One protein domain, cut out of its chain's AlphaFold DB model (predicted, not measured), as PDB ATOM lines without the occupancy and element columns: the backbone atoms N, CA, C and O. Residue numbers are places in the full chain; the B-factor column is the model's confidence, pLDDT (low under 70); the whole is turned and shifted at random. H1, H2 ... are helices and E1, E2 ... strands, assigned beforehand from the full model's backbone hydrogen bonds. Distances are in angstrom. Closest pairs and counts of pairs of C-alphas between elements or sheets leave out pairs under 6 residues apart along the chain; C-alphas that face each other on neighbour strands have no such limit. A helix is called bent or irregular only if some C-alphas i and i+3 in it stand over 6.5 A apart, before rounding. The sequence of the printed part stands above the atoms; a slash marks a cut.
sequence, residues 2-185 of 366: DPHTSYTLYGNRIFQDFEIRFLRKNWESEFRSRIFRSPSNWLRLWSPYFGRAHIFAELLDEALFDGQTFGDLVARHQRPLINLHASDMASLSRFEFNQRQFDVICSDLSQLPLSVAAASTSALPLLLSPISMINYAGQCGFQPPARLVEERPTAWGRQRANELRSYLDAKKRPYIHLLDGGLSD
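Overview. This is residues 2 to 185 of the 366 residues of the protein "Patatin-like phospholipase family protein" of Nitrospira sp (UniProt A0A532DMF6). The short helix H7 sits near the middle, between a small, strongly twisted four-stranded sheet and the helix H4. On H4 pack the kinked helix H1 and H2, with H3 beyond H2 at one end of the domain; at the other end H9 packs on edge strand E2, and H8 on H9. The printed part has 184 residues, with named elements in the order H1 H2 H3 H4 H5 E1 E2 H6 H7 E3 H8 H9 E4 H10; the sheet runs E2 E1 E4 E3, antiparallel throughout, and the class is mixed, helices and strands. The whole is compact, with a radius of gyration of the C-alphas of 17.6 A and spans of 51 by 40 by 29 A.

Along the chain. Find C-alpha 3 at (-12.981, -5.848, 21.557), where H1 begins; it runs to residue 23, only 9.4 A away, with a kink of 137 degrees near residue 13, and is irregular, C-alphas 9 and 12 being 9.6 A apart. Next come H2, residues 27 to 36, 13.9 A, and H3, 39 to 45. H4, 52 to 65, spans 18.2 A from C-alpha 52 at (-18.303, 14.273, 19.331). Then read H5, 70 to 75; E1, 85 to 88; E2, 93 to 96; H6, 99 to 104; H7, 114 to 121; E3, 131 to 134; and H8, 146 to 149. H9, 155 to 166, spans 16.5 A; E4, 175 to 179, spans 13.2 A; H10, 182 to 185, ends at C-alpha 185, (-29.297, -4.586, 15.560).

Arrangement. Start at the hub, H4. It touches H1 with residues 63 to 65 alone, closest at the C-alphas of Ser 6 and Leu 64, 6.5 A, about perpendicular at 83 degrees. It touches H2 at a steep tilt of 54 degrees, closest at C-alphas 31 and 56, 6.9 A. H3 and H2 touch only at the corner, C-alphas 35 and 41 being 6.1 A apart. H4 touches H7, closest at C-alphas 57 and 115, 4.9 A, at a steep tilt of 45 degrees, opposite ways. H7 is on the sheet at a height of 9.0 A. In the hairpin E1 and E2, N 86 and O 95 are 2.9 A apart; for E1 and E4 see N 179 and O 87, 2.8 A; for E4 and E3, N 133 and O 176, 2.8 A. H9 is on the sheet and touches H8, closest at C-alphas 161 and 148, 5.1 A. H10 is on the sheet too, at a height of 7.3 A. H5 is close to but not clearly touching H1, C-alphas 73 and 9 being 6.8 A apart, and so is H6 to H9, C-alphas 104 and 164 at 7.4 A. H2, H3, H4, H5, H7 and H9 have every O i to N i+4 pair within hydrogen-bond range; H1 has 10 of 17, H6 1 of 2, and H8 and H10 are too short for one.

Size, cuts and confidence. The two C-alphas farthest apart, Arg 37 and Pro 153, are 55.5 A from each other. The printed part has no cut, and the link from E3 to H8, 11 residues, is long. The mean pLDDT of the printed part is 93.0, with residue 2 under 70.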
ATOM      1  N   ASP A   2     -15.266  -1.697  21.327       69.88
ATOM      2  CA  ASP A   2     -15.154  -2.824  20.377       69.88
ATOM      3  C   ASP A   2     -13.933  -3.776  20.575       69.88
ATOM      4  O   ASP A   2     -12.861  -3.554  19.991       69.88
ATOM      5  N   PRO A   3     -14.052  -4.863  21.375       82.06
ATOM      6  CA  PRO A   3     -12.981  -5.848  21.557       82.06
ATOM      7  C   PRO A   3     -12.728  -6.688  20.301       82.06
ATOM      8  O   PRO A   3     -11.619  -7.179  20.098       82.06
ATOM      9  N   HIS A   4     -13.727  -6.860  19.435       85.69
ATOM     10  CA  HIS A   4     -13.627  -7.742  18.274       85.69
ATOM     11  C   HIS A   4     -12.699  -7.157  17.203       85.69
ATOM     12  O   HIS A   4     -11.886  -7.891  16.632       85.69
ATOM     13  N   THR A   5     -12.734  -5.835  16.988       87.75
ATOM     14  CA  THR A   5     -11.763  -5.145  16.119       87.75
ATOM     15  C   THR A   5     -10.349  -5.256  16.668       87.75
ATOM     16  O   THR A   5      -9.427  -5.626  15.939       87.75
ATOM     17  N   SER A   6     -10.180  -5.044  17.975       86.38
ATOM     18  CA  SER A   6      -8.878  -5.187  18.636       86.38
ATOM     19  C   SER A   6      -8.335  -6.616  18.526       86.38
ATOM     20  O   SER A   6      -7.152  -6.811  18.257       86.38
ATOM     21  N   TYR A   7      -9.191  -7.634  18.664       90.06
ATOM     22  CA  TYR A   7      -8.791  -9.036  18.515       90.06
ATOM     23  C   TYR A   7      -8.402  -9.361  17.074       90.06
ATOM     24  O   TYR A   7      -7.411 -10.046  16.839       90.06
ATOM     25  N   THR A   8      -9.132  -8.823  16.100       89.50
ATOM     26  CA  THR A   8      -8.800  -8.984  14.678       89.50
ATOM     27  C   THR A   8      -7.435  -8.364  14.353       89.50
ATOM     28  O   THR A   8      -6.673  -8.912  13.558       89.50
ATOM     29  N   LEU A   9      -7.087  -7.257  15.015       89.19
ATOM     30  CA  LEU A   9      -5.827  -6.551  14.807       89.19
ATOM     31  C   LEU A   9      -4.642  -7.155  15.579       89.19
ATOM     32  O   LEU A   9      -3.516  -7.166  15.080       89.19
ATOM     33  N   TYR A  10      -4.851  -7.656  16.795       89.25
ATOM     34  CA  TYR A  10      -3.752  -8.071  17.675       89.25
ATOM     35  C   TYR A  10      -3.722  -9.562  18.009       89.25
ATOM     36  O   TYR A  10      -2.733 -10.033  18.581       89.25
ATOM     37  N   GLY A  11      -4.767 -10.309  17.648       89.94
ATOM     38  CA  GLY A  11      -4.946 -11.707  18.018       89.94
ATOM     39  C   GLY A  11      -4.886 -11.888  19.533       89.94
ATOM     40  O   GLY A  11      -5.430 -11.092  20.299       89.94
ATOM     41  N   ASN A  12      -4.149 -12.905  19.977       90.56
ATOM     42  CA  ASN A  12      -4.060 -13.281  21.390       90.56
ATOM     43  C   ASN A  12      -3.485 -12.195  22.313       90.56
ATOM     44  O   ASN A  12      -3.684 -12.282  23.522       90.56
ATOM     45  N   ARG A  13      -2.811 -11.163  21.783       88.81
ATOM     46  CA  ARG A  13      -2.343 -10.035  22.606       88.81
ATOM     47  C   ARG A  13      -3.492  -9.273  23.269       88.81
ATOM     48  O   ARG A  13      -3.280  -8.664  24.315       88.81
ATOM     49  N   ILE A  14      -4.717  -9.367  22.735       88.88
ATOM     50  CA  ILE A  14      -5.892  -8.765  23.378       88.88
ATOM     51  C   ILE A  14      -6.055  -9.248  24.828       88.88
ATOM     52  O   ILE A  14      -6.375  -8.448  25.698       88.88
ATOM     53  N   PHE A  15      -5.767 -10.525  25.107       88.62
ATOM     54  CA  PHE A  15      -5.971 -11.137  26.424       88.62
ATOM     55  C   PHE A  15      -4.951 -10.686  27.477       88.62
ATOM     56  O   PHE A  15      -5.068 -11.065  28.635       88.62
ATOM     57  N   GLN A  16      -3.940  -9.913  27.079       87.44
ATOM     58  CA  GLN A  16      -2.934  -9.344  27.976       87.44
ATOM     59  C   GLN A  16      -3.151  -7.840  28.135       87.44
ATOM     60  O   GLN A  16      -3.160  -7.317  29.246       87.44
ATOM     61  N   ASP A  17      -3.362  -7.151  27.014       86.31
ATOM     62  CA  ASP A  17      -3.272  -5.697  26.981       86.31
ATOM     63  C   ASP A  17      -4.634  -5.004  27.093       86.31
ATOM     64  O   ASP A  17      -4.709  -3.892  27.611       86.31
ATOM     65  N   PHE A  18      -5.716  -5.611  26.598       89.06
ATOM     66  CA  PHE A  18      -6.994  -4.913  26.404       89.06
ATOM     67  C   PHE A  18      -7.670  -4.528  27.715       89.06
ATOM     68  O   PHE A  18      -8.203  -3.427  27.836       89.06
ATOM     69  N   GLU A  19      -7.610  -5.397  28.721       90.31
ATOM     70  CA  GLU A  19      -8.205  -5.106  30.023       90.31
ATOM     71  C   GLU A  19      -7.577  -3.854  30.653       90.31
ATOM     72  O   GLU A  19      -8.278  -2.909  31.016       90.31
ATOM     73  N   ILE A  20      -6.243  -3.804  30.686       86.50
ATOM     74  CA  ILE A  20      -5.479  -2.717  31.308       86.50
ATOM     75  C   ILE A  20      -5.500  -1.455  30.436       86.50
ATOM     76  O   ILE A  20      -5.671  -0.337  30.929       86.50
ATOM     77  N   ARG A  21      -5.307  -1.600  29.120       83.12
ATOM     78  CA  ARG A  21      -5.256  -0.455  28.200       83.12
ATOM     79  C   ARG A  21      -6.623   0.164  27.963       83.12
ATOM     80  O   ARG A  21      -6.645   1.334  27.572       83.12
ATOM     81  N   PHE A  22      -7.706  -0.587  28.158       88.75
ATOM     82  CA  PHE A  22      -9.029  -0.184  27.708       88.75
ATOM     83  C   PHE A  22     -10.152  -0.414  28.722       88.75
ATOM     84  O   PHE A  22     -10.783   0.571  29.092       88.75
ATOM     85  N   LEU A  23     -10.415  -1.652  29.167       89.69
ATOM     86  CA  LEU A  23     -11.602  -1.956  29.993       89.69
ATOM     87  C   LEU A  23     -11.610  -1.203  31.325       89.69
ATOM     88  O   LEU A  23     -12.638  -0.653  31.705       89.69
ATOM     89  N   ARG A  24     -10.460  -1.135  32.000       92.38
ATOM     90  CA  ARG A  24     -10.319  -0.468  33.306       92.38
ATOM     91  C   ARG A  24     -10.070   1.037  33.209       92.38
ATOM     92  O   ARG A  24      -9.837   1.705  34.214       92.38
ATOM     93  N   LYS A  25     -10.071   1.606  32.001       91.25
ATOM     94  CA  LYS A  25      -9.881   3.046  31.822       91.25
ATOM     95  C   LYS A  25     -11.206   3.786  31.868       91.25
ATOM     96  O   LYS A  25     -12.187   3.410  31.237       91.25
ATOM     97  N   ASN A  26     -11.186   4.930  32.543       91.81
ATOM     98  CA  ASN A  26     -12.307   5.855  32.553       91.81
ATOM     99  C   ASN A  26     -12.308   6.710  31.271       91.81
ATOM    100  O   ASN A  26     -11.787   7.831  31.250       91.81
ATOM    101  N   TRP A  27     -12.890   6.174  30.194       91.19
ATOM    102  CA  TRP A  27     -12.990   6.883  28.914       91.19
ATOM    103  C   TRP A  27     -13.937   8.072  28.974       91.19
ATOM    104  O   TRP A  27     -13.762   9.020  28.217       91.19
ATOM    105  N   GLU A  28     -14.897   8.081  29.897       90.25
ATOM    106  CA  GLU A  28     -15.768   9.235  30.112       90.25
ATOM    107  C   GLU A  28     -14.965  10.479  30.530       90.25
ATOM    108  O   GLU A  28     -15.154  11.571  29.984       90.25
ATOM    109  N   SER A  29     -14.030  10.314  31.468       92.06
ATOM    110  CA  SER A  29     -13.120  11.371  31.915       92.06
ATOM    111  C   SER A  29     -12.148  11.782  30.810       92.06
ATOM    112  O   SER A  29     -11.977  12.978  30.562       92.06
ATOM    113  N   GLU A  30     -11.563  10.815  30.096       92.12
ATOM    114  CA  GLU A  30     -10.636  11.087  28.991       92.12
ATOM    115  C   GLU A  30     -11.330  11.856  27.855       92.12
ATOM    116  O   GLU A  30     -10.830  12.875  27.376       92.12
ATOM    117  N   PHE A  31     -12.545  11.443  27.492       92.88
ATOM    118  CA  PHE A  31     -13.360  12.102  26.479       92.88
ATOM    119  C   PHE A  31     -13.741  13.527  26.881       92.88
ATOM    120  O   PHE A  31     -13.559  14.468  26.100       92.88
ATOM    121  N   ARG A  32     -14.199  13.727  28.124       92.19
ATOM    122  CA  ARG A  32     -14.461  15.071  28.664       92.19
ATOM    123  C   ARG A  32     -13.197  15.924  28.665       92.19
ATOM    124  O   ARG A  32     -13.245  17.072  28.233       92.19
ATOM    125  N   SER A  33     -12.068  15.377  29.106       92.56
ATOM    126  CA  SER A  33     -10.770  16.056  29.100       92.56
ATOM    127  C   SER A  33     -10.394  16.506  27.685       92.56
ATOM    128  O   SER A  33     -10.095  17.682  27.480       92.56
ATOM    129  N   ARG A  34     -10.511  15.621  26.687       92.19
ATOM    130  CA  ARG A  34     -10.215  15.924  25.279       92.19
ATOM    131  C   ARG A  34     -11.113  17.020  24.707       92.19
ATOM    132  O   ARG A  34     -10.634  17.850  23.933       92.19
ATOM    133  N   ILE A  35     -12.387  17.048  25.096       90.88
ATOM    134  CA  ILE A  35     -13.320  18.105  24.695       90.88
ATOM    135  C   ILE A  35     -12.974  19.419  25.392       90.88
ATOM    136  O   ILE A  35     -12.783  20.419  24.716       90.88
ATOM    137  N   PHE A  36     -12.884  19.452  26.722       90.81
ATOM    138  CA  PHE A  36     -12.845  20.707  27.483       90.81
ATOM    139  C   PHE A  36     -11.448  21.311  27.658       90.81
ATOM    140  O   PHE A  36     -11.344  22.518  27.852       90.81
ATOM    141  N   ARG A  37     -10.372  20.519  27.589       90.94
ATOM    142  CA  ARG A  37      -8.997  21.018  27.790       90.94
ATOM    143  C   ARG A  37      -8.295  21.446  26.505       90.94
ATOM    144  O   ARG A  37      -7.232  22.052  26.588       90.94
ATOM    145  N   SER A  38      -8.865  21.146  25.338       88.31
ATOM    146  CA  SER A  38      -8.280  21.484  24.039       88.31
ATOM    147  C   SER A  38      -9.119  22.553  23.325       88.31
ATOM    148  O   SER A  38     -10.137  22.218  22.715       88.31
ATOM    149  N   PRO A  39      -8.715  23.840  23.348       89.00
ATOM    150  CA  PRO A  39      -9.459  24.912  22.682       89.00
ATOM    151  C   PRO A  39      -9.623  24.700  21.171       89.00
ATOM    152  O   PRO A  39     -10.618  25.125  20.587       89.00
ATOM    153  N   SER A  40      -8.679  24.006  20.524       90.12
ATOM    154  CA  SER A  40      -8.791  23.660  19.103       90.12
ATOM    155  C   SER A  40      -9.978  22.730  18.840       90.12
ATOM    156  O   SER A  40     -10.672  22.901  17.841       90.12
ATOM    157  N   ASN A  41     -10.283  21.807  19.758       90.50
ATOM    158  CA  ASN A  41     -11.449  20.935  19.637       90.50
ATOM    159  C   ASN A  41     -12.766  21.705  19.752       90.50
ATOM    160  O   ASN A  41     -13.743  21.293  19.138       90.50
ATOM    161  N   TRP A  42     -12.804  22.843  20.449       90.44
ATOM    162  CA  TRP A  42     -14.005  23.682  20.473       90.44
ATOM    163  C   TRP A  42     -14.275  24.260  19.091       90.44
ATOM    164  O   TRP A  42     -15.369  24.084  18.573       90.44
ATOM    165  N   LEU A  43     -13.265  24.841  18.440       91.25
ATOM    166  CA  LEU A  43     -13.398  25.343  17.068       91.25
ATOM    167  C   LEU A  43     -13.830  24.243  16.090       91.25
ATOM    168  O   LEU A  43     -14.675  24.473  15.229       91.25
ATOM    169  N   ARG A  44     -13.289  23.030  16.249       93.38
ATOM    170  CA  ARG A  44     -13.674  21.875  15.430       93.38
ATOM    171  C   ARG A  44     -15.130  21.474  15.670       93.38
ATOM    172  O   ARG A  44     -15.850  21.276  14.705       93.38
ATOM    173  N   LEU A  45     -15.585  21.414  16.923       93.62
ATOM    174  CA  LEU A  45     -16.970  21.069  17.282       93.62
ATOM    175  C   LEU A  45     -18.006  22.124  16.867       93.62
ATOM    176  O   LEU A  45     -19.196  21.824  16.845       93.62
ATOM    177  N   TRP A  46     -17.578  23.347  16.544       90.25
ATOM    178  CA  TRP A  46     -18.444  24.359  15.933       90.25
ATOM    179  C   TRP A  46     -18.683  24.116  14.436       90.25
ATOM    180  O   TRP A  46     -19.618  24.679  13.867       90.25
ATOM    181  N   SER A  47     -17.858  23.291  13.785       92.75
ATOM    182  CA  SER A  47     -18.065  22.899  12.392       92.75
ATOM    183  C   SER A  47     -19.284  21.982  12.266       92.75
ATOM    184  O   SER A  47     -19.403  21.026  13.031       92.75
ATOM    185  N   PRO A  48     -20.143  22.163  11.248       91.31
ATOM    186  CA  PRO A  48     -21.229  21.220  10.981       91.31
ATOM    187  C   PRO A  48     -20.731  19.850  10.486       91.31
ATOM    188  O   PRO A  48     -21.514  18.907  10.414       91.31
ATOM    189  N   TYR A  49     -19.445  19.727  10.138       92.44
ATOM    190  CA  TYR A  49     -18.840  18.505   9.593       92.44
ATOM    191  C   TYR A  49     -18.019  17.715  10.614       92.44
ATOM    192  O   TYR A  49     -17.493  16.657  10.281       92.44
ATOM    193  N   PHE A  50     -17.863  18.225  11.837       95.06
ATOM    194  CA  PHE A  50     -17.063  17.580  12.870       95.06
ATOM    195  C   PHE A  50     -17.816  17.584  14.196       95.06
ATOM    196  O   PHE A  50     -18.427  18.570  14.591       95.06
ATOM    197  N   GLY A  51     -17.775  16.460  14.902       95.12
ATOM    198  CA  GLY A  51     -18.618  16.245  16.069       95.12
ATOM    199  C   GLY A  51     -17.996  15.309  17.091       95.12
ATOM    200  O   GLY A  51     -16.907  14.775  16.901       95.12
ATOM    201  N   ARG A  52     -18.723  15.090  18.185       95.19
ATOM    202  CA  ARG A  52     -18.303  14.273  19.331       95.19
ATOM    203  C   ARG A  52     -17.826  12.867  18.952       95.19
ATOM    204  O   ARG A  52     -16.832  12.418  19.509       95.19
ATOM    205  N   ALA A  53     -18.462  12.209  17.981       95.62
ATOM    206  CA  ALA A  53     -18.013  10.889  17.524       95.62
ATOM    207  C   ALA A  53     -16.658  10.918  16.800       95.62
ATOM    208  O   ALA A  53     -15.935   9.934  16.848       95.62
ATOM    209  N   HIS A  54     -16.273  12.040  16.189       96.56
ATOM    210  CA  HIS A  54     -14.968  12.170  15.537       96.56
ATOM    211  C   HIS A  54     -13.843  12.301  16.573       96.56
ATOM    212  O   HIS A  54     -12.809  11.661  16.442       96.56
ATOM    213  N   ILE A  55     -14.076  13.057  17.654       95.81
ATOM    214  CA  ILE A  55     -13.160  13.083  18.808       95.81
ATOM    215  C   ILE A  55     -13.061  11.689  19.432       95.81
ATOM    216  O   ILE A  55     -11.981  11.251  19.814       95.81
ATOM    217  N   PHE A  56     -14.188  10.988  19.540       95.25
ATOM    218  CA  PHE A  56     -14.197   9.629  20.059       95.25
ATOM    219  C   PHE A  56     -13.425   8.660  19.150       95.25
ATOM    220  O   PHE A  56     -12.658   7.851  19.660       95.25
ATOM    221  N   ALA A  57     -13.538   8.794  17.824       96.25
ATOM    222  CA  ALA A  57     -12.729   8.040  16.869       96.25
ATOM    223  C   ALA A  57     -11.228   8.284  17.081       96.25
ATOM    224  O   ALA A  57     -10.480   7.321  17.157       96.25
ATOM    225  N   GLU A  58     -10.792   9.533  17.265       95.62
ATOM    226  CA  GLU A  58      -9.384   9.854  17.564       95.62
ATOM    227  C   GLU A  58      -8.893   9.166  18.842       95.62
ATOM    228  O   GLU A  58      -7.812   8.586  18.856       95.62
ATOM    229  N   LEU A  59      -9.704   9.173  19.904       94.06
ATOM    230  CA  LEU A  59      -9.355   8.488  21.151       94.06
ATOM    231  C   LEU A  59      -9.258   6.973  20.971       94.06
ATOM    232  O   LEU A  59      -8.341   6.357  21.505       94.06
ATOM    233  N   LEU A  60     -10.187   6.367  20.227       93.56
ATOM    234  CA  LEU A  60     -10.121   4.942  19.907       93.56
ATOM    235  C   LEU A  60      -8.887   4.615  19.063       93.56
ATOM    236  O   LEU A  60      -8.255   3.585  19.282       93.56
ATOM    237  N   ASP A  61      -8.537   5.491  18.124       95.12
ATOM    238  CA  ASP A  61      -7.364   5.333  17.275       95.12
ATOM    239  C   ASP A  61      -6.082   5.313  18.109       95.12
ATOM    240  O   ASP A  61      -5.347   4.333  18.073       95.12
ATOM    241  N   GLU A  62      -5.883   6.322  18.959       92.69
ATOM    242  CA  GLU A  62      -4.731   6.425  19.865       92.69
ATOM    243  C   GLU A  62      -4.661   5.276  20.886       92.69
ATOM    244  O   GLU A  62      -3.585   4.881  21.336       92.69
ATOM    245  N   ALA A  63      -5.815   4.760  21.312       89.25
ATOM    246  CA  ALA A  63      -5.890   3.760  22.367       89.25
ATOM    247  C   ALA A  63      -5.713   2.328  21.867       89.25
ATOM    248  O   ALA A  63      -5.075   1.517  22.551       89.25
ATOM    249  N   LEU A  64      -6.348   2.019  20.736       89.56
ATOM    250  CA  LEU A  64      -6.598   0.659  20.277       89.56
ATOM    251  C   LEU A  64      -6.144   0.409  18.850       89.56
ATOM    252  O   LEU A  64      -5.757  -0.718  18.571       89.56
ATOM    253  N   PHE A  65      -6.225   1.373  17.937       92.75
ATOM    254  CA  PHE A  65      -6.086   1.054  16.513       92.75
ATOM    255  C   PHE A  65      -4.793   1.542  15.879       92.75
ATOM    256  O   PHE A  65      -4.453   1.027  14.826       92.75
ATOM    257  N   ASP A  66      -4.049   2.448  16.511       93.25
ATOM    258  CA  ASP A  66      -2.734   2.917  16.064       93.25
ATOM    259  C   ASP A  66      -2.724   3.319  14.565       93.25
ATOM    260  O   ASP A  66      -1.806   2.976  13.816       93.25
ATOM    261  N   GLY A  67      -3.783   4.001  14.104       95.62
ATOM    262  CA  GLY A  67      -3.953   4.457  12.719       95.62
ATOM    263  C   GLY A  67      -4.304   3.372  11.696       95.62
ATOM    264  O   GLY A  67      -4.293   3.643  10.495       95.62
ATOM    265  N   GLN A  68      -4.591   2.144  12.135       95.94
ATOM    266  CA  GLN A  68      -4.850   1.013  11.244       95.94
ATOM    267  C   GLN A  68      -6.212   1.129  10.549       95.94
ATOM    268  O   GLN A  68      -7.216   1.596  11.101       95.94
ATOM    269  N   THR A  69      -6.251   0.634   9.319       96.38
ATOM    270  CA  THR A  69      -7.399   0.667   8.412       96.38
ATOM    271  C   THR A  69      -7.944  -0.735   8.139       96.38
ATOM    272  O   THR A  69      -7.319  -1.752   8.458       96.38
ATOM    273  N   PHE A  70      -9.110  -0.825   7.495       95.38
ATOM    274  CA  PHE A  70      -9.587  -2.113   6.974       95.38
ATOM    275  C   PHE A  70      -8.636  -2.703   5.921       95.38
ATOM    276  O   PHE A  70      -8.543  -3.927   5.811       95.38
ATOM    277  N   GLY A  71      -7.909  -1.868   5.171       95.12
ATOM    278  CA  GLY A  71      -6.891  -2.312   4.220       95.12
ATOM    279  C   GLY A  71      -5.766  -3.079   4.906       95.12
ATOM    280  O   GLY A  71      -5.368  -4.141   4.426       95.12
ATOM    281  N   ASP A  72      -5.337  -2.616   6.081       94.12
ATOM    282  CA  ASP A  72      -4.319  -3.295   6.887       94.12
ATOM    283  C   ASP A  72      -4.799  -4.653   7.412       94.12
ATOM    284  O   ASP A  72      -4.014  -5.600   7.499       94.12
ATOM    285  N   LEU A  73      -6.096  -4.792   7.724       91.56
ATOM    286  CA  LEU A  73      -6.679  -6.086   8.090       91.56
ATOM    287  C   LEU A  73      -6.669  -7.062   6.909       91.56
ATOM    288  O   LEU A  73      -6.278  -8.220   7.064       91.56
ATOM    289  N   VAL A  74      -7.066  -6.601   5.720       89.50
ATOM    290  CA  VAL A  74      -7.100  -7.436   4.509       89.50
ATOM    291  C   VAL A  74      -5.692  -7.865   4.092       89.50
ATOM    292  O   VAL A  74      -5.488  -9.037   3.769       89.50
ATOM    293  N   ALA A  75      -4.716  -6.954   4.152       90.88
ATOM    294  CA  ALA A  75      -3.323  -7.210   3.782       90.88
ATOM    295  C   ALA A  75      -2.655  -8.301   4.635       90.88
ATOM    296  O   ALA A  75      -1.710  -8.954   4.192       90.88
ATOM    297  N   ARG A  76      -3.156  -8.545   5.851       86.94
ATOM    298  CA  ARG A  76      -2.655  -9.620   6.718       86.94
ATOM    299  C   ARG A  76      -3.050 -11.009   6.235       86.94
ATOM    300  O   ARG A  76      -2.424 -11.975   6.655       86.94
ATOM    301  N   HIS A  77      -4.076 -11.127   5.386       84.50
ATOM    302  CA  HIS A  77      -4.605 -12.406   4.897       84.50
ATOM    303  C   HIS A  77      -4.888 -13.421   6.021       84.50
ATOM    304  O   HIS A  77      -4.721 -14.631   5.855       84.50
ATOM    305  N   GLN A  78      -5.311 -12.924   7.184       82.44
ATOM    306  CA  GLN A  78      -5.515 -13.710   8.395       82.44
ATOM    307  C   GLN A  78      -6.975 -13.669   8.840       82.44
ATOM    308  O   GLN A  78      -7.717 -12.732   8.557       82.44
ATOM    309  N   ARG A  79      -7.384 -14.730   9.537       83.88
ATOM    310  CA  ARG A  79      -8.635 -14.775  10.298       83.88
ATOM    311  C   ARG A  79      -8.385 -14.222  11.711       83.88
ATOM    312  O   ARG A  79      -7.257 -14.350  12.187       83.88
ATOM    313  N   PRO A  80      -9.417 -13.722  12.415       87.94
ATOM    314  CA  PRO A  80     -10.826 -13.630  12.006       87.94
ATOM    315  C   PRO A  80     -11.094 -12.523  10.975       87.94
ATOM    316  O   PRO A  80     -10.289 -11.622  10.797       87.94
ATOM    317  N   LEU A  81     -12.230 -12.613  10.279       86.31
ATOM    318  CA  LEU A  81     -12.781 -11.483   9.528       86.31
ATOM    319  C   LEU A  81     -13.718 -10.708  10.448       86.31
ATOM    320  O   LEU A  81     -14.400 -11.318  11.272       86.31
ATOM    321  N   ILE A  82     -13.795  -9.396  10.259       89.25
ATOM    322  CA  ILE A  82     -14.682  -8.537  11.033       89.25
ATOM    323  C   ILE A  82     -15.817  -7.979  10.179       89.25
ATOM    324  O   ILE A  82     -15.627  -7.651   9.009       89.25
ATOM    325  N   ASN A  83     -17.004  -7.881  10.774       89.38
ATOM    326  CA  ASN A  83     -18.150  -7.195  10.196       89.38
ATOM    327  C   ASN A  83     -18.729  -6.269  11.265       89.38
ATOM    328  O   ASN A  83     -19.314  -6.740  12.237       89.38
ATOM    329  N   LEU A  84     -18.510  -4.969  11.097       94.94
ATOM    330  CA  LEU A  84     -19.063  -3.933  11.963       94.94
ATOM    331  C   LEU A  84     -20.316  -3.351  11.312       94.94
ATOM    332  O   LEU A  84     -20.403  -3.295  10.084       94.94
ATOM    333  N   HIS A  85     -21.255  -2.844  12.107       96.19
ATOM    334  CA  HIS A  85     -22.407  -2.123  11.574       96.19
ATOM    335  C   HIS A  85     -22.806  -0.920  12.421       96.19
ATOM    336  O   HIS A  85     -22.620  -0.880  13.633       96.19
ATOM    337  N   ALA A  86     -23.393   0.051  11.739       97.31
ATOM    338  CA  ALA A  86     -24.032   1.225  12.306       97.31
ATOM    339  C   ALA A  86     -25.491   1.288  11.827       97.31
ATOM    340  O   ALA A  86     -25.895   0.543  10.928       97.31
ATOM    341  N   SER A  87     -26.285   2.185  12.402       97.19
ATOM    342  CA  SER A  87     -27.649   2.451  11.944       97.19
ATOM    343  C   SER A  87     -27.678   3.661  11.023       97.19
ATOM    344  O   SER A  87     -27.266   4.752  11.411       97.19
ATOM    345  N   ASP A  88     -28.184   3.490   9.805       97.12
ATOM    346  CA  ASP A  88     -28.395   4.603   8.886       97.12
ATOM    347  C   ASP A  88     -29.729   5.305   9.162       97.12
ATOM    348  O   ASP A  88     -30.799   4.694   9.164       97.12
ATOM    349  N   MET A  89     -29.664   6.625   9.329       95.06
ATOM    350  CA  MET A  89     -30.828   7.457   9.637       95.06
ATOM    351  C   MET A  89     -31.854   7.532   8.500       95.06
ATOM    352  O   MET A  89     -33.020   7.813   8.762       95.06
ATOM    353  N   ALA A  90     -31.444   7.329   7.245       94.12
ATOM    354  CA  ALA A  90     -32.337   7.474   6.097       94.12
ATOM    355  C   ALA A  90     -33.143   6.198   5.808       94.12
ATOM    356  O   ALA A  90     -34.337   6.280   5.525       94.12
ATOM    357  N   SER A  91     -32.507   5.026   5.869       91.50
ATOM    358  CA  SER A  91     -33.153   3.726   5.666       91.50
ATOM    359  C   SER A  91     -33.727   3.133   6.947       91.50
ATOM    360  O   SER A  91     -34.491   2.174   6.858       91.50
ATOM    361  N   LEU A  92     -33.371   3.686   8.116       92.06
ATOM    362  CA  LEU A  92     -33.699   3.135   9.436       92.06
ATOM    363  C   LEU A  92     -33.240   1.676   9.569       92.06
ATOM    364  O   LEU A  92     -33.900   0.849  10.194       92.06
ATOM    365  N   SER A  93     -32.118   1.353   8.925       92.56
ATOM    366  CA  SER A  93     -31.602  -0.006   8.836       92.56
ATOM    367  C   SER A  93     -30.085  -0.053   8.979       92.56
ATOM    368  O   SER A  93     -29.416   0.966   9.162       92.56
ATOM    369  N   ARG A  94     -29.534  -1.266   8.933       94.94
ATOM    370  CA  ARG A  94     -28.109  -1.522   9.151       94.94
ATOM    371  C   ARG A  94     -27.283  -1.043   7.955       94.94
ATOM    372  O   ARG A  94     -27.526  -1.460   6.814       94.94
ATOM    373  N   PHE A  95     -26.255  -0.252   8.239       97.12
ATOM    374  CA  PHE A  95     -25.134   0.025   7.347       97.12
ATOM    375  C   PHE A  95     -23.933  -0.808   7.796       97.12
ATOM    376  O   PHE A  95     -23.452  -0.657   8.915       97.12
ATOM    377  N   GLU A  96     -23.468  -1.712   6.939       96.19
ATOM    378  CA  GLU A  96     -22.395  -2.652   7.275       96.19
ATOM    379  C   GLU A  96     -21.050  -2.172   6.716       96.19
ATOM    380  O   GLU A  96     -20.938  -1.841   5.537       96.19
ATOM    381  N   PHE A  97     -19.999  -2.195   7.532       96.56
ATOM    382  CA  PHE A  97     -18.634  -1.889   7.113       96.56
ATOM    383  C   PHE A  97     -17.991  -3.119   6.463       96.56
ATOM    384  O   PHE A  97     -17.115  -3.773   7.026       96.56
ATOM    385  N   ASN A  98     -18.468  -3.461   5.265       93.38
ATOM    386  CA  ASN A  98     -17.893  -4.503   4.422       93.38
ATOM    387  C   ASN A  98     -17.843  -4.071   2.953       93.38
ATOM    388  O   ASN A  98     -18.578  -3.181   2.521       93.38
ATOM    389  N   GLN A  99     -16.976  -4.726   2.176       91.94
ATOM    390  CA  GLN A  99     -16.728  -4.323   0.791       91.94
ATOM    391  C   GLN A  99     -18.008  -4.341  -0.055       91.94
ATOM    392  O   GLN A  99     -18.227  -3.428  -0.836       91.94
ATOM    393  N   ARG A 100     -18.921  -5.298   0.167       92.81
ATOM    394  CA  ARG A 100     -20.182  -5.381  -0.591       92.81
ATOM    395  C   ARG A 100     -21.067  -4.149  -0.399       92.81
ATOM    396  O   ARG A 100     -21.741  -3.752  -1.344       92.81
ATOM    397  N   GLN A 101     -21.114  -3.578   0.804       95.50
ATOM    398  CA  GLN A 101     -21.847  -2.337   1.074       95.50
ATOM    399  C   GLN A 101     -21.113  -1.120   0.491       95.50
ATOM    400  O   GLN A 101     -21.761  -0.222  -0.046       95.50
ATOM    401  N   PHE A 102     -19.781  -1.102   0.568       97.25
ATOM    402  CA  PHE A 102     -18.943  -0.014   0.057       97.25
ATOM    403  C   PHE A 102     -18.937   0.055  -1.477       97.25
ATOM    404  O   PHE A 102     -19.018   1.149  -2.034       97.25
ATOM    405  N   ASP A 103     -18.999  -1.089  -2.161       96.50
ATOM    406  CA  ASP A 103     -19.159  -1.174  -3.616       96.50
ATOM    407  C   ASP A 103     -20.469  -0.518  -4.084       96.50
ATOM    408  O   ASP A 103     -20.489   0.203  -5.082       96.50
ATOM    409  N   VAL A 104     -21.566  -0.708  -3.334       96.88
ATOM    410  CA  VAL A 104     -22.879  -0.113  -3.648       96.88
ATOM    411  C   VAL A 104     -22.823   1.416  -3.613       96.88
ATOM    412  O   VAL A 104     -23.470   2.067  -4.433       96.88
ATOM    413  N   ILE A 105     -22.044   1.990  -2.692       97.38
ATOM    414  CA  ILE A 105     -21.858   3.443  -2.561       97.38
ATOM    415  C   ILE A 105     -20.621   3.955  -3.308       97.38
ATOM    416  O   ILE A 105     -20.256   5.115  -3.136       97.38
ATOM    417  N   CYS A 106     -19.978   3.112  -4.126       97.50
ATOM    418  CA  CYS A 106     -18.739   3.415  -4.848       97.50
ATOM    419  C   CYS A 106     -17.638   4.031  -3.967       97.50
ATOM    420  O   CYS A 106     -16.985   4.998  -4.359       97.50
ATOM    421  N   SER A 107     -17.445   3.480  -2.771       96.50
ATOM    422  CA  SER A 107     -16.409   3.903  -1.831       96.50
ATOM    423  C   SER A 107     -15.415   2.770  -1.578       96.50
ATOM    424  O   SER A 107     -15.734   1.597  -1.762       96.50
ATOM    425  N   ASP A 108     -14.203   3.114  -1.152       95.38
ATOM    426  CA  ASP A 108     -13.146   2.152  -0.847       95.38
ATOM    427  C   ASP A 108     -13.083   1.903   0.664       95.38
ATOM    428  O   ASP A 108     -12.693   2.783   1.434       95.38
ATOM    429  N   LEU A 109     -13.477   0.702   1.097       96.25
ATOM    430  CA  LEU A 109     -13.419   0.331   2.510       96.25
ATOM    431  C   LEU A 109     -11.975   0.261   3.008       96.25
ATOM    432  O   LEU A 109     -11.732   0.560   4.172       96.25
ATOM    433  N   SER A 110     -11.018  -0.111   2.153       96.00
ATOM    434  CA  SER A 110      -9.630  -0.339   2.569       96.00
ATOM    435  C   SER A 110      -8.965   0.918   3.135       96.00
ATOM    436  O   SER A 110      -8.094   0.811   3.990       96.00
ATOM    437  N   GLN A 111      -9.428   2.101   2.725       96.12
ATOM    438  CA  GLN A 111      -8.926   3.393   3.192       96.12
ATOM    439  C   GLN A 111      -9.596   3.874   4.484       96.12
ATOM    440  O   GLN A 111      -9.175   4.879   5.056       96.12
ATOM    441  N   LEU A 112     -10.652   3.201   4.948       97.06
ATOM    442  CA  LEU A 112     -11.376   3.618   6.139       97.06
ATOM    443  C   LEU A 112     -10.598   3.219   7.405       97.06
ATOM    444  O   LEU A 112     -10.305   2.030   7.584       97.06
ATOM    445  N   PRO A 113     -10.314   4.161   8.323       97.25
ATOM    446  CA  PRO A 113      -9.749   3.828   9.625       97.25
ATOM    447  C   PRO A 113     -10.705   2.957  10.443       97.25
ATOM    448  O   PRO A 113     -11.915   3.213  10.492       97.25
ATOM    449  N   LEU A 114     -10.160   1.960  11.141       96.38
ATOM    450  CA  LEU A 114     -10.939   1.091  12.030       96.38
ATOM    451  C   LEU A 114     -11.616   1.897  13.146       96.38
ATOM    452  O   LEU A 114     -12.774   1.648  13.486       96.38
ATOM    453  N   SER A 115     -10.925   2.922  13.646       96.69
ATOM    454  CA  SER A 115     -11.425   3.886  14.628       96.69
ATOM    455  C   SER A 115     -12.704   4.594  14.189       96.69
ATOM    456  O   SER A 115     -13.619   4.760  14.995       96.69
ATOM    457  N   VAL A 116     -12.808   4.979  12.913       97.19
ATOM    458  CA  VAL A 116     -14.000   5.654  12.375       97.19
ATOM    459  C   VAL A 116     -15.194   4.702  12.341       97.19
ATOM    460  O   VAL A 116     -16.293   5.092  12.741       97.19
ATOM    461  N   ALA A 117     -14.995   3.451  11.914       96.94
ATOM    462  CA  ALA A 117     -16.062   2.453  11.939       96.94
ATOM    463  C   ALA A 117     -16.503   2.137  13.376       96.94
ATOM    464  O   ALA A 117     -17.694   2.223  13.666       96.94
ATOM    465  N   ALA A 118     -15.564   1.879  14.292       96.00
ATOM    466  CA  ALA A 118     -15.851   1.596  15.701       96.00
ATOM    467  C   ALA A 118     -16.543   2.769  16.425       96.00
ATOM    468  O   ALA A 118     -17.449   2.570  17.238       96.00
ATOM    469  N   ALA A 119     -16.163   4.012  16.116       96.12
ATOM    470  CA  ALA A 119     -16.864   5.184  16.628       96.12
ATOM    471  C   ALA A 119     -18.274   5.322  16.040       96.12
ATOM    472  O   ALA A 119     -19.191   5.696  16.767       96.12
ATOM    473  N   SER A 120     -18.462   4.993  14.756       96.62
ATOM    474  CA  SER A 120     -19.782   5.026  14.112       96.62
ATOM    475  C   SER A 120     -20.719   3.987  14.723       96.62
ATOM    476  O   SER A 120     -21.870   4.304  15.005       96.62
ATOM    477  N   THR A 121     -20.228   2.768  14.979       95.19
ATOM    478  CA  THR A 121     -21.036   1.696  15.585       95.19
ATOM    479  C   THR A 121     -21.465   2.015  17.012       95.19
ATOM    480  O   THR A 121     -22.486   1.504  17.449       95.19
ATOM    481  N   SER A 122     -20.715   2.874  17.709       93.44
ATOM    482  CA  SER A 122     -20.969   3.270  19.098       93.44
ATOM    483  C   SER A 122     -21.614   4.659  19.223       93.44
ATOM    484  O   SER A 122     -21.643   5.216  20.319       93.44
ATOM    485  N   ALA A 123     -22.043   5.284  18.113       94.56
ATOM    486  CA  ALA A 123     -22.478   6.683  18.059       94.56
ATOM    487  C   ALA A 123     -23.882   6.906  18.660       94.56
ATOM    488  O   ALA A 123     -24.810   7.339  17.969       94.56
ATOM    489  N   LEU A 124     -24.044   6.602  19.953       90.69
ATOM    490  CA  LEU A 124     -25.326   6.673  20.647       90.69
ATOM    491  C   LEU A 124     -25.856   8.113  20.651       90.69
ATOM    492  O   LEU A 124     -25.122   9.028  21.060       90.69
ATOM    493  N   PRO A 125     -27.119   8.343  20.237       90.00
ATOM    494  CA  PRO A 125     -27.707   9.671  20.279       90.00
ATOM    495  C   PRO A 125     -27.606  10.294  21.678       90.00
ATOM    496  O   PRO A 125     -27.546   9.604  22.692       90.00
ATOM    497  N   LEU A 126     -27.589  11.629  21.734       86.44
ATOM    498  CA  LEU A 126     -27.344  12.451  22.934       86.44
ATOM    499  C   LEU A 126     -25.896  12.436  23.443       86.44
ATOM    500  O   LEU A 126     -25.406  13.500  23.828       86.44
ATOM    501  N   LEU A 127     -25.201  11.297  23.416       88.19
ATOM    502  CA  LEU A 127     -23.804  11.189  23.857       88.19
ATOM    503  C   LEU A 127     -22.824  11.548  22.744       88.19
ATOM    504  O   LEU A 127     -21.914  12.355  22.948       88.19
ATOM    505  N   LEU A 128     -23.047  11.000  21.555       93.00
ATOM    506  CA  LEU A 128     -22.201  11.187  20.390       93.00
ATOM    507  C   LEU A 128     -23.000  11.805  19.236       93.00
ATOM    508  O   LEU A 128     -24.229  11.798  19.205       93.00
ATOM    509  N   SER A 129     -22.281  12.460  18.329       95.12
ATOM    510  CA  SER A 129     -22.846  12.962  17.073       95.12
ATOM    511  C   SER A 129     -22.846  11.844  16.029       95.12
ATOM    512  O   SER A 129     -21.957  11.001  16.095       95.12
ATOM    513  N   PRO A 130     -23.716  11.881  15.010       96.62
ATOM    514  CA  PRO A 130     -23.587  10.973  13.878       96.62
ATOM    515  C   PRO A 130     -22.228  11.123  13.177       96.62
ATOM    516  O   PRO A 130     -21.656  12.221  13.152       96.62
ATOM    517  N   ILE A 131     -21.743  10.044  12.560       97.12
ATOM    518  CA  ILE A 131     -20.660  10.103  11.566       97.12
ATOM    519  C   ILE A 131     -21.297  10.060  10.182       97.12
ATOM    520  O   ILE A 131     -22.190   9.257   9.922       97.12
ATOM    521  N   SER A 132     -20.879  10.967   9.302       96.94
ATOM    522  CA  SER A 132     -21.460  11.084   7.964       96.94
ATOM    523  C   SER A 132     -20.498  10.563   6.907       96.94
ATOM    524  O   SER A 132     -19.310  10.872   6.948       96.94
ATOM    525  N   MET A 133     -21.017   9.815   5.939       95.94
ATOM    526  CA  MET A 133     -20.274   9.345   4.771       95.94
ATOM    527  C   MET A 133     -20.888   9.915   3.495       95.94
ATOM    528  O   MET A 133     -22.082  10.215   3.437       95.94
ATOM    529  N   ILE A 134     -20.061  10.063   2.464       96.94
ATOM    530  CA  ILE A 134     -20.507  10.499   1.141       96.94
ATOM    531  C   ILE A 134     -20.868   9.262   0.324       96.94
ATOM    532  O   ILE A 134     -20.132   8.275   0.309       96.94
ATOM    533  N   ASN A 135     -22.007   9.324  -0.355       97.94
ATOM    534  CA  ASN A 135     -22.446   8.299  -1.281       97.94
ATOM    535  C   ASN A 135     -21.992   8.651  -2.703       97.94
ATOM    536  O   ASN A 135     -22.514   9.582  -3.318       97.94
ATOM    537  N   TYR A 136     -21.042   7.889  -3.237       97.81
ATOM    538  CA  TYR A 136     -20.491   8.080  -4.578       97.81
ATOM    539  C   TYR A 136     -21.153   7.175  -5.628       97.81
ATOM    540  O   TYR A 136     -20.618   7.030  -6.731       97.81
ATOM    541  N   ALA A 137     -22.292   6.540  -5.321       97.25
ATOM    542  CA  ALA A 137     -22.938   5.595  -6.229       97.25
ATOM    543  C   ALA A 137     -23.096   6.160  -7.654       97.25
ATOM    544  O   ALA A 137     -23.461   7.319  -7.866       97.25
ATOM    545  N   GLY A 138     -22.793   5.317  -8.644       94.75
ATOM    546  CA  GLY A 138     -22.777   5.686 -10.061       94.75
ATOM    547  C   GLY A 138     -21.436   6.216 -10.585       94.75
ATOM    548  O   GLY A 138     -21.315   6.408 -11.791       94.75
ATOM    549  N   GLN A 139     -20.419   6.405  -9.734       95.50
ATOM    550  CA  GLN A 139     -19.103   6.925 -10.148       95.50
ATOM    551  C   GLN A 139     -18.052   5.838 -10.444       95.50
ATOM    552  O   GLN A 139     -17.023   6.137 -11.040       95.50
ATOM    553  N   CYS A 140     -18.307   4.580 -10.065       95.38
ATOM    554  CA  CYS A 140     -17.330   3.482 -10.134       95.38
ATOM    555  C   CYS A 140     -17.709   2.334 -11.090       95.38
ATOM    556  O   CYS A 140     -17.057   1.295 -11.100       95.38
ATOM    557  N   GLY A 141     -18.787   2.474 -11.872       94.00
ATOM    558  CA  GLY A 141     -19.238   1.426 -12.800       94.00
ATOM    559  C   GLY A 141     -19.835   0.173 -12.140       94.00
ATOM    560  O   GLY A 141     -20.070  -0.813 -12.841       94.00
ATOM    561  N   PHE A 142     -20.107   0.206 -10.828       95.81
ATOM    562  CA  PHE A 142     -20.724  -0.893 -10.082       95.81
ATOM    563  C   PHE A 142     -22.004  -1.396 -10.761       95.81
ATOM    564  O   PHE A 142     -22.922  -0.622 -11.039       95.81
ATOM    565  N   GLN A 143     -22.063  -2.707 -11.000       95.00
ATOM    566  CA  GLN A 143     -23.240  -3.388 -11.527       95.00
ATOM    567  C   GLN A 143     -23.919  -4.155 -10.389       95.00
ATOM    568  O   GLN A 143     -23.338  -5.118  -9.879       95.00
ATOM    569  N   PRO A 144     -25.136  -3.758  -9.971       94.06
ATOM    570  CA  PRO A 144     -25.845  -4.456  -8.912       94.06
ATOM    571  C   PRO A 144     -26.076  -5.928  -9.290       94.06
ATOM    572  O   PRO A 144     -26.598  -6.202 -10.373       94.06
ATOM    573  N   PRO A 145     -25.726  -6.894  -8.423       93.31
ATOM    574  CA  PRO A 145     -25.986  -8.300  -8.702       93.31
ATOM    575  C   PRO A 145     -27.494  -8.578  -8.739       93.31
ATOM    576  O   PRO A 145     -28.276  -7.876  -8.095       93.31
ATOM    577  N   ALA A 146     -27.891  -9.667  -9.404       92.31
ATOM    578  CA  ALA A 146     -29.288 -10.092  -9.561       92.31
ATOM    579  C   ALA A 146     -30.093 -10.050  -8.247       92.31
ATOM    580  O   ALA A 146     -31.208  -9.536  -8.210       92.31
ATOM    581  N   ARG A 147     -29.479 -10.454  -7.125       90.69
ATOM    582  CA  ARG A 147     -30.094 -10.408  -5.785       90.69
ATOM    583  C   ARG A 147     -30.554  -9.027  -5.298       90.69
ATOM    584  O   ARG A 147     -31.364  -8.960  -4.382       90.69
ATOM    585  N   LEU A 148     -30.021  -7.943  -5.867       92.44
ATOM    586  CA  LEU A 148     -30.436  -6.565  -5.575       92.44
ATOM    587  C   LEU A 148     -31.460  -6.019  -6.577       92.44
ATOM    588  O   LEU A 148     -32.128  -5.030  -6.276       92.44
ATOM    589  N   VAL A 149     -31.562  -6.624  -7.762       91.94
ATOM    590  CA  VAL A 149     -32.385  -6.120  -8.869       91.94
ATOM    591  C   VAL A 149     -33.696  -6.890  -8.985       91.94
ATOM    592  O   VAL A 149     -34.749  -6.275  -9.139       91.94
ATOM    593  N   GLU A 150     -33.653  -8.220  -8.898       92.25
ATOM    594  CA  GLU A 150     -34.851  -9.049  -9.022       92.25
ATOM    595  C   GLU A 150     -35.574  -9.175  -7.678       92.25
ATOM    596  O   GLU A 150     -34.960  -9.172  -6.603       92.25
ATOM    597  N   GLU A 151     -36.887  -9.368  -7.753       90.50
ATOM    598  CA  GLU A 151     -37.742  -9.500  -6.583       90.50
ATOM    599  C   GLU A 151     -37.335 -10.694  -5.713       90.50
ATOM    600  O   GLU A 151     -37.195 -11.826  -6.177       90.50
ATOM    601  N   ARG A 152     -37.133 -10.433  -4.420       94.25
ATOM    602  CA  ARG A 152     -36.844 -11.488  -3.449       94.25
ATOM    603  C   ARG A 152     -38.153 -12.157  -3.001       94.25
ATOM    604  O   ARG A 152     -39.161 -11.472  -2.811       94.25
ATOM    605  N   PRO A 153     -38.163 -13.480  -2.775       90.06
ATOM    606  CA  PRO A 153     -39.387 -14.195  -2.412       90.06
ATOM    607  C   PRO A 153     -39.844 -13.884  -0.979       90.06
ATOM    608  O   PRO A 153     -41.043 -13.813  -0.702       90.06
ATOM    609  N   THR A 154     -38.896 -13.658  -0.068       92.88
ATOM    610  CA  THR A 154     -39.163 -13.400   1.350       92.88
ATOM    611  C   THR A 154     -39.344 -11.907   1.621       92.88
ATOM    612  O   THR A 154     -38.713 -11.061   0.986       92.88
ATOM    613  N   ALA A 155     -40.184 -11.564   2.604       92.94
ATOM    614  CA  ALA A 155     -40.377 -10.172   3.015       92.94
ATOM    615  C   ALA A 155     -39.059  -9.518   3.469       92.94
ATOM    616  O   ALA A 155     -38.764  -8.396   3.068       92.94
ATOM    617  N   TRP A 156     -38.236 -10.253   4.222       91.69
ATOM    618  CA  TRP A 156     -36.924  -9.794   4.690       91.69
ATOM    619  C   TRP A 156     -35.938  -9.590   3.542       91.69
ATOM    620  O   TRP A 156     -35.262  -8.566   3.490       91.69
ATOM    621  N   GLY A 157     -35.904 -10.510   2.572       94.81
ATOM    622  CA  GLY A 157     -35.093 -10.343   1.372       94.81
ATOM    623  C   GLY A 157     -35.514  -9.106   0.576       94.81
ATOM    624  O   GLY A 157     -34.653  -8.333   0.159       94.81
ATOM    625  N   ARG A 158     -36.827  -8.869   0.405       95.44
ATOM    626  CA  ARG A 158     -37.345  -7.675  -0.295       95.44
ATOM    627  C   ARG A 158     -36.970  -6.397   0.435       95.44
ATOM    628  O   ARG A 158     -36.505  -5.456  -0.200       95.44
ATOM    629  N   GLN A 159     -37.155  -6.374   1.752       94.31
ATOM    630  CA  GLN A 159     -36.787  -5.238   2.584       94.31
ATOM    631  C   GLN A 159     -35.289  -4.936   2.449       94.31
ATOM    632  O   GLN A 159     -34.933  -3.835   2.034       94.31
ATOM    633  N   ARG A 160     -34.414  -5.924   2.676       95.12
ATOM    634  CA  ARG A 160     -32.960  -5.726   2.601       95.12
ATOM    635  C   ARG A 160     -32.490  -5.321   1.202       95.12
ATOM    636  O   ARG A 160     -31.622  -4.461   1.070       95.12
ATOM    637  N   ALA A 161     -33.072  -5.893   0.146       96.12
ATOM    638  CA  ALA A 161     -32.777  -5.493  -1.230       96.12
ATOM    639  C   ALA A 161     -33.194  -4.038  -1.503       96.12
ATOM    640  O   ALA A 161     -32.435  -3.293  -2.122       96.12
ATOM    641  N   ASN A 162     -34.361  -3.606  -1.012       94.69
ATOM    642  CA  ASN A 162     -34.833  -2.227  -1.148       94.69
ATOM    643  C   ASN A 162     -33.941  -1.230  -0.400       94.69
ATOM    644  O   ASN A 162     -33.598  -0.190  -0.964       94.69
ATOM    645  N   GLU A 163     -33.527  -1.561   0.824       95.31
ATOM    646  CA  GLU A 163     -32.582  -0.756   1.601       95.31
ATOM    647  C   GLU A 163     -31.264  -0.570   0.841       95.31
ATOM    648  O   GLU A 163     -30.827   0.561   0.638       95.31
ATOM    649  N   LEU A 164     -30.670  -1.659   0.337       95.94
ATOM    650  CA  LEU A 164     -29.426  -1.619  -0.441       95.94
ATOM    651  C   LEU A 164     -29.588  -0.858  -1.764       95.94
ATOM    652  O   LEU A 164     -28.731  -0.062  -2.136       95.94
ATOM    653  N   ARG A 165     -30.709  -1.045  -2.462       95.25
ATOM    654  CA  ARG A 165     -31.003  -0.340  -3.714       95.25
ATOM    655  C   ARG A 165     -31.190   1.163  -3.508       95.25
ATOM    656  O   ARG A 165     -30.875   1.927  -4.416       95.25
ATOM    657  N   SER A 166     -31.647   1.600  -2.333       95.25
ATOM    658  CA  SER A 166     -31.808   3.030  -2.026       95.25
ATOM    659  C   SER A 166     -30.491   3.813  -2.099       95.25
ATOM    660  O   SER A 166     -30.503   4.998  -2.420       95.25
ATOM    661  N   TYR A 167     -29.352   3.152  -1.858       96.88
ATOM    662  CA  TYR A 167     -28.023   3.757  -1.966       96.88
ATOM    663  C   TYR A 167     -27.610   4.030  -3.418       96.88
ATOM    664  O   TYR A 167     -26.791   4.910  -3.654       96.88
ATOM    665  N   LEU A 168     -28.184   3.332  -4.404       96.19
ATOM    666  CA  LEU A 168     -27.803   3.510  -5.811       96.19
ATOM    667  C   LEU A 168     -28.220   4.881  -6.377       96.19
ATOM    668  O   LEU A 168     -27.686   5.309  -7.397       96.19
ATOM    669  N   ASP A 169     -29.152   5.584  -5.725       94.38
ATOM    670  CA  ASP A 169     -29.581   6.934  -6.103       94.38
ATOM    671  C   ASP A 169     -28.826   8.000  -5.283       94.38
ATOM    672  O   ASP A 169     -29.382   8.645  -4.390       94.38
ATOM    673  N   ALA A 170     -27.543   8.210  -5.600       95.50
ATOM    674  CA  ALA A 170     -26.710   9.225  -4.942       95.50
ATOM    675  C   ALA A 170     -27.232  10.664  -5.125       95.50
ATOM    676  O   ALA A 170     -26.890  11.545  -4.343       95.50
ATOM    677  N   LYS A 171     -28.094  10.925  -6.122       95.19
ATOM    678  CA  LYS A 171     -28.717  12.248  -6.304       95.19
ATOM    679  C   LYS A 171     -29.779  12.517  -5.243       95.19
ATOM    680  O   LYS A 171     -29.851  13.631  -4.734       95.19
ATOM    681  N   LYS A 172     -30.599  11.516  -4.910       94.94
ATOM    682  CA  LYS A 172     -31.582  11.626  -3.820       94.94
ATOM    683  C   LYS A 172     -30.962  11.421  -2.446       94.94
ATOM    684  O   LYS A 172     -31.479  11.958  -1.470       94.94
ATOM    685  N   ARG A 173     -29.877  10.650  -2.367       94.38
ATOM    686  CA  ARG A 173     -29.220  10.281  -1.113       94.38
ATOM    687  C   ARG A 173     -27.699  10.475  -1.192       94.38
ATOM    688  O   ARG A 173     -26.964   9.488  -1.208       94.38
ATOM    689  N   PRO A 174     -27.219  11.732  -1.252       96.88
ATOM    690  CA  PRO A 174     -25.791  12.036  -1.390       96.88
ATOM    691  C   PRO A 174     -24.980  11.791  -0.111       96.88
ATOM    692  O   PRO A 174     -23.768  11.600  -0.182       96.88
ATOM    693  N   TYR A 175     -25.636  11.779   1.051       97.12
ATOM    694  CA  TYR A 175     -24.999  11.588   2.352       97.12
ATOM    695  C   TYR A 175     -25.681  10.466   3.133       97.12
ATOM    696  O   TYR A 175     -26.889  10.247   3.018       97.12
ATOM    697  N   ILE A 176     -24.882   9.755   3.921       97.88
ATOM    698  CA  ILE A 176     -25.287   8.650   4.789       97.88
ATOM    699  C   ILE A 176     -24.927   9.073   6.207       97.88
ATOM    700  O   ILE A 176     -23.763   9.370   6.465       97.88
ATOM    701  N   HIS A 177     -25.903   9.131   7.109       97.56
ATOM    702  CA  HIS A 177     -25.689   9.570   8.489       97.56
ATOM    703  C   HIS A 177     -25.826   8.372   9.420       97.56
ATOM    704  O   HIS A 177     -26.896   7.767   9.499       97.56
ATOM    705  N   LEU A 178     -24.730   8.029  10.091       98.12
ATOM    706  CA  LEU A 178     -24.587   6.815  10.879       98.12
ATOM    707  C   LEU A 178     -24.705   7.112  12.372       98.12
ATOM    708  O   LEU A 178     -24.011   7.986  12.898       98.12
ATOM    709  N   LEU A 179     -25.580   6.359  13.026       96.50
ATOM    710  CA  LEU A 179     -25.784   6.295  14.468       96.50
ATOM    711  C   LEU A 179     -25.313   4.942  15.007       96.50
ATOM    712  O   LEU A 179     -25.003   4.031  14.237       96.50
ATOM    713  N   ASP A 180     -25.335   4.813  16.331       94.56
ATOM    714  CA  ASP A 180     -25.102   3.554  17.037       94.56
ATOM    715  C   ASP A 180     -25.814   2.363  16.387       94.56
ATOM    716  O   ASP A 180     -27.011   2.430  16.098       94.56
ATOM    717  N   GLY A 181     -25.069   1.281  16.155       93.62
ATOM    718  CA  GLY A 181     -25.562   0.086  15.473       93.62
ATOM    719  C   GLY A 181     -26.651  -0.655  16.244       93.62
ATOM    720  O   GLY A 181     -27.474  -1.335  15.616       93.62
ATOM    721  N   GLY A 182     -26.704  -0.477  17.568       91.38
ATOM    722  CA  GLY A 182     -27.683  -1.095  18.450       91.38
ATOM    723  C   GLY A 182     -29.119  -0.721  18.106       91.38
ATOM    724  O   GLY A 182     -30.002  -1.572  18.196       91.38
ATOM    725  N   LEU A 183     -29.348   0.497  17.598       92.38
ATOM    726  CA  LEU A 183     -30.677   0.975  17.189       92.38
ATOM    727  C   LEU A 183     -31.317   0.096  16.103       92.38
ATOM    728  O   LEU A 183     -32.540  -0.025  16.042       92.38
ATOM    729  N   SER A 184     -30.496  -0.503  15.236       92.44
ATOM    730  CA  SER A 184     -30.951  -1.392  14.162       92.44
ATOM    731  C   SER A 184     -30.717  -2.876  14.445       92.44
ATOM    732  O   SER A 184     -31.464  -3.709  13.932       92.44
ATOM    733  N   ASP A 185     -29.670  -3.213  15.204       92.56
ATOM    734  CA  ASP A 185     -29.297  -4.586  15.560       92.56
ATOM    735  C   ASP A 185     -28.268  -4.585  16.699       92.56
ATOM    736  O   ASP A 185     -27.070  -4.452  16.463       92.56
TER     737      ASP A 185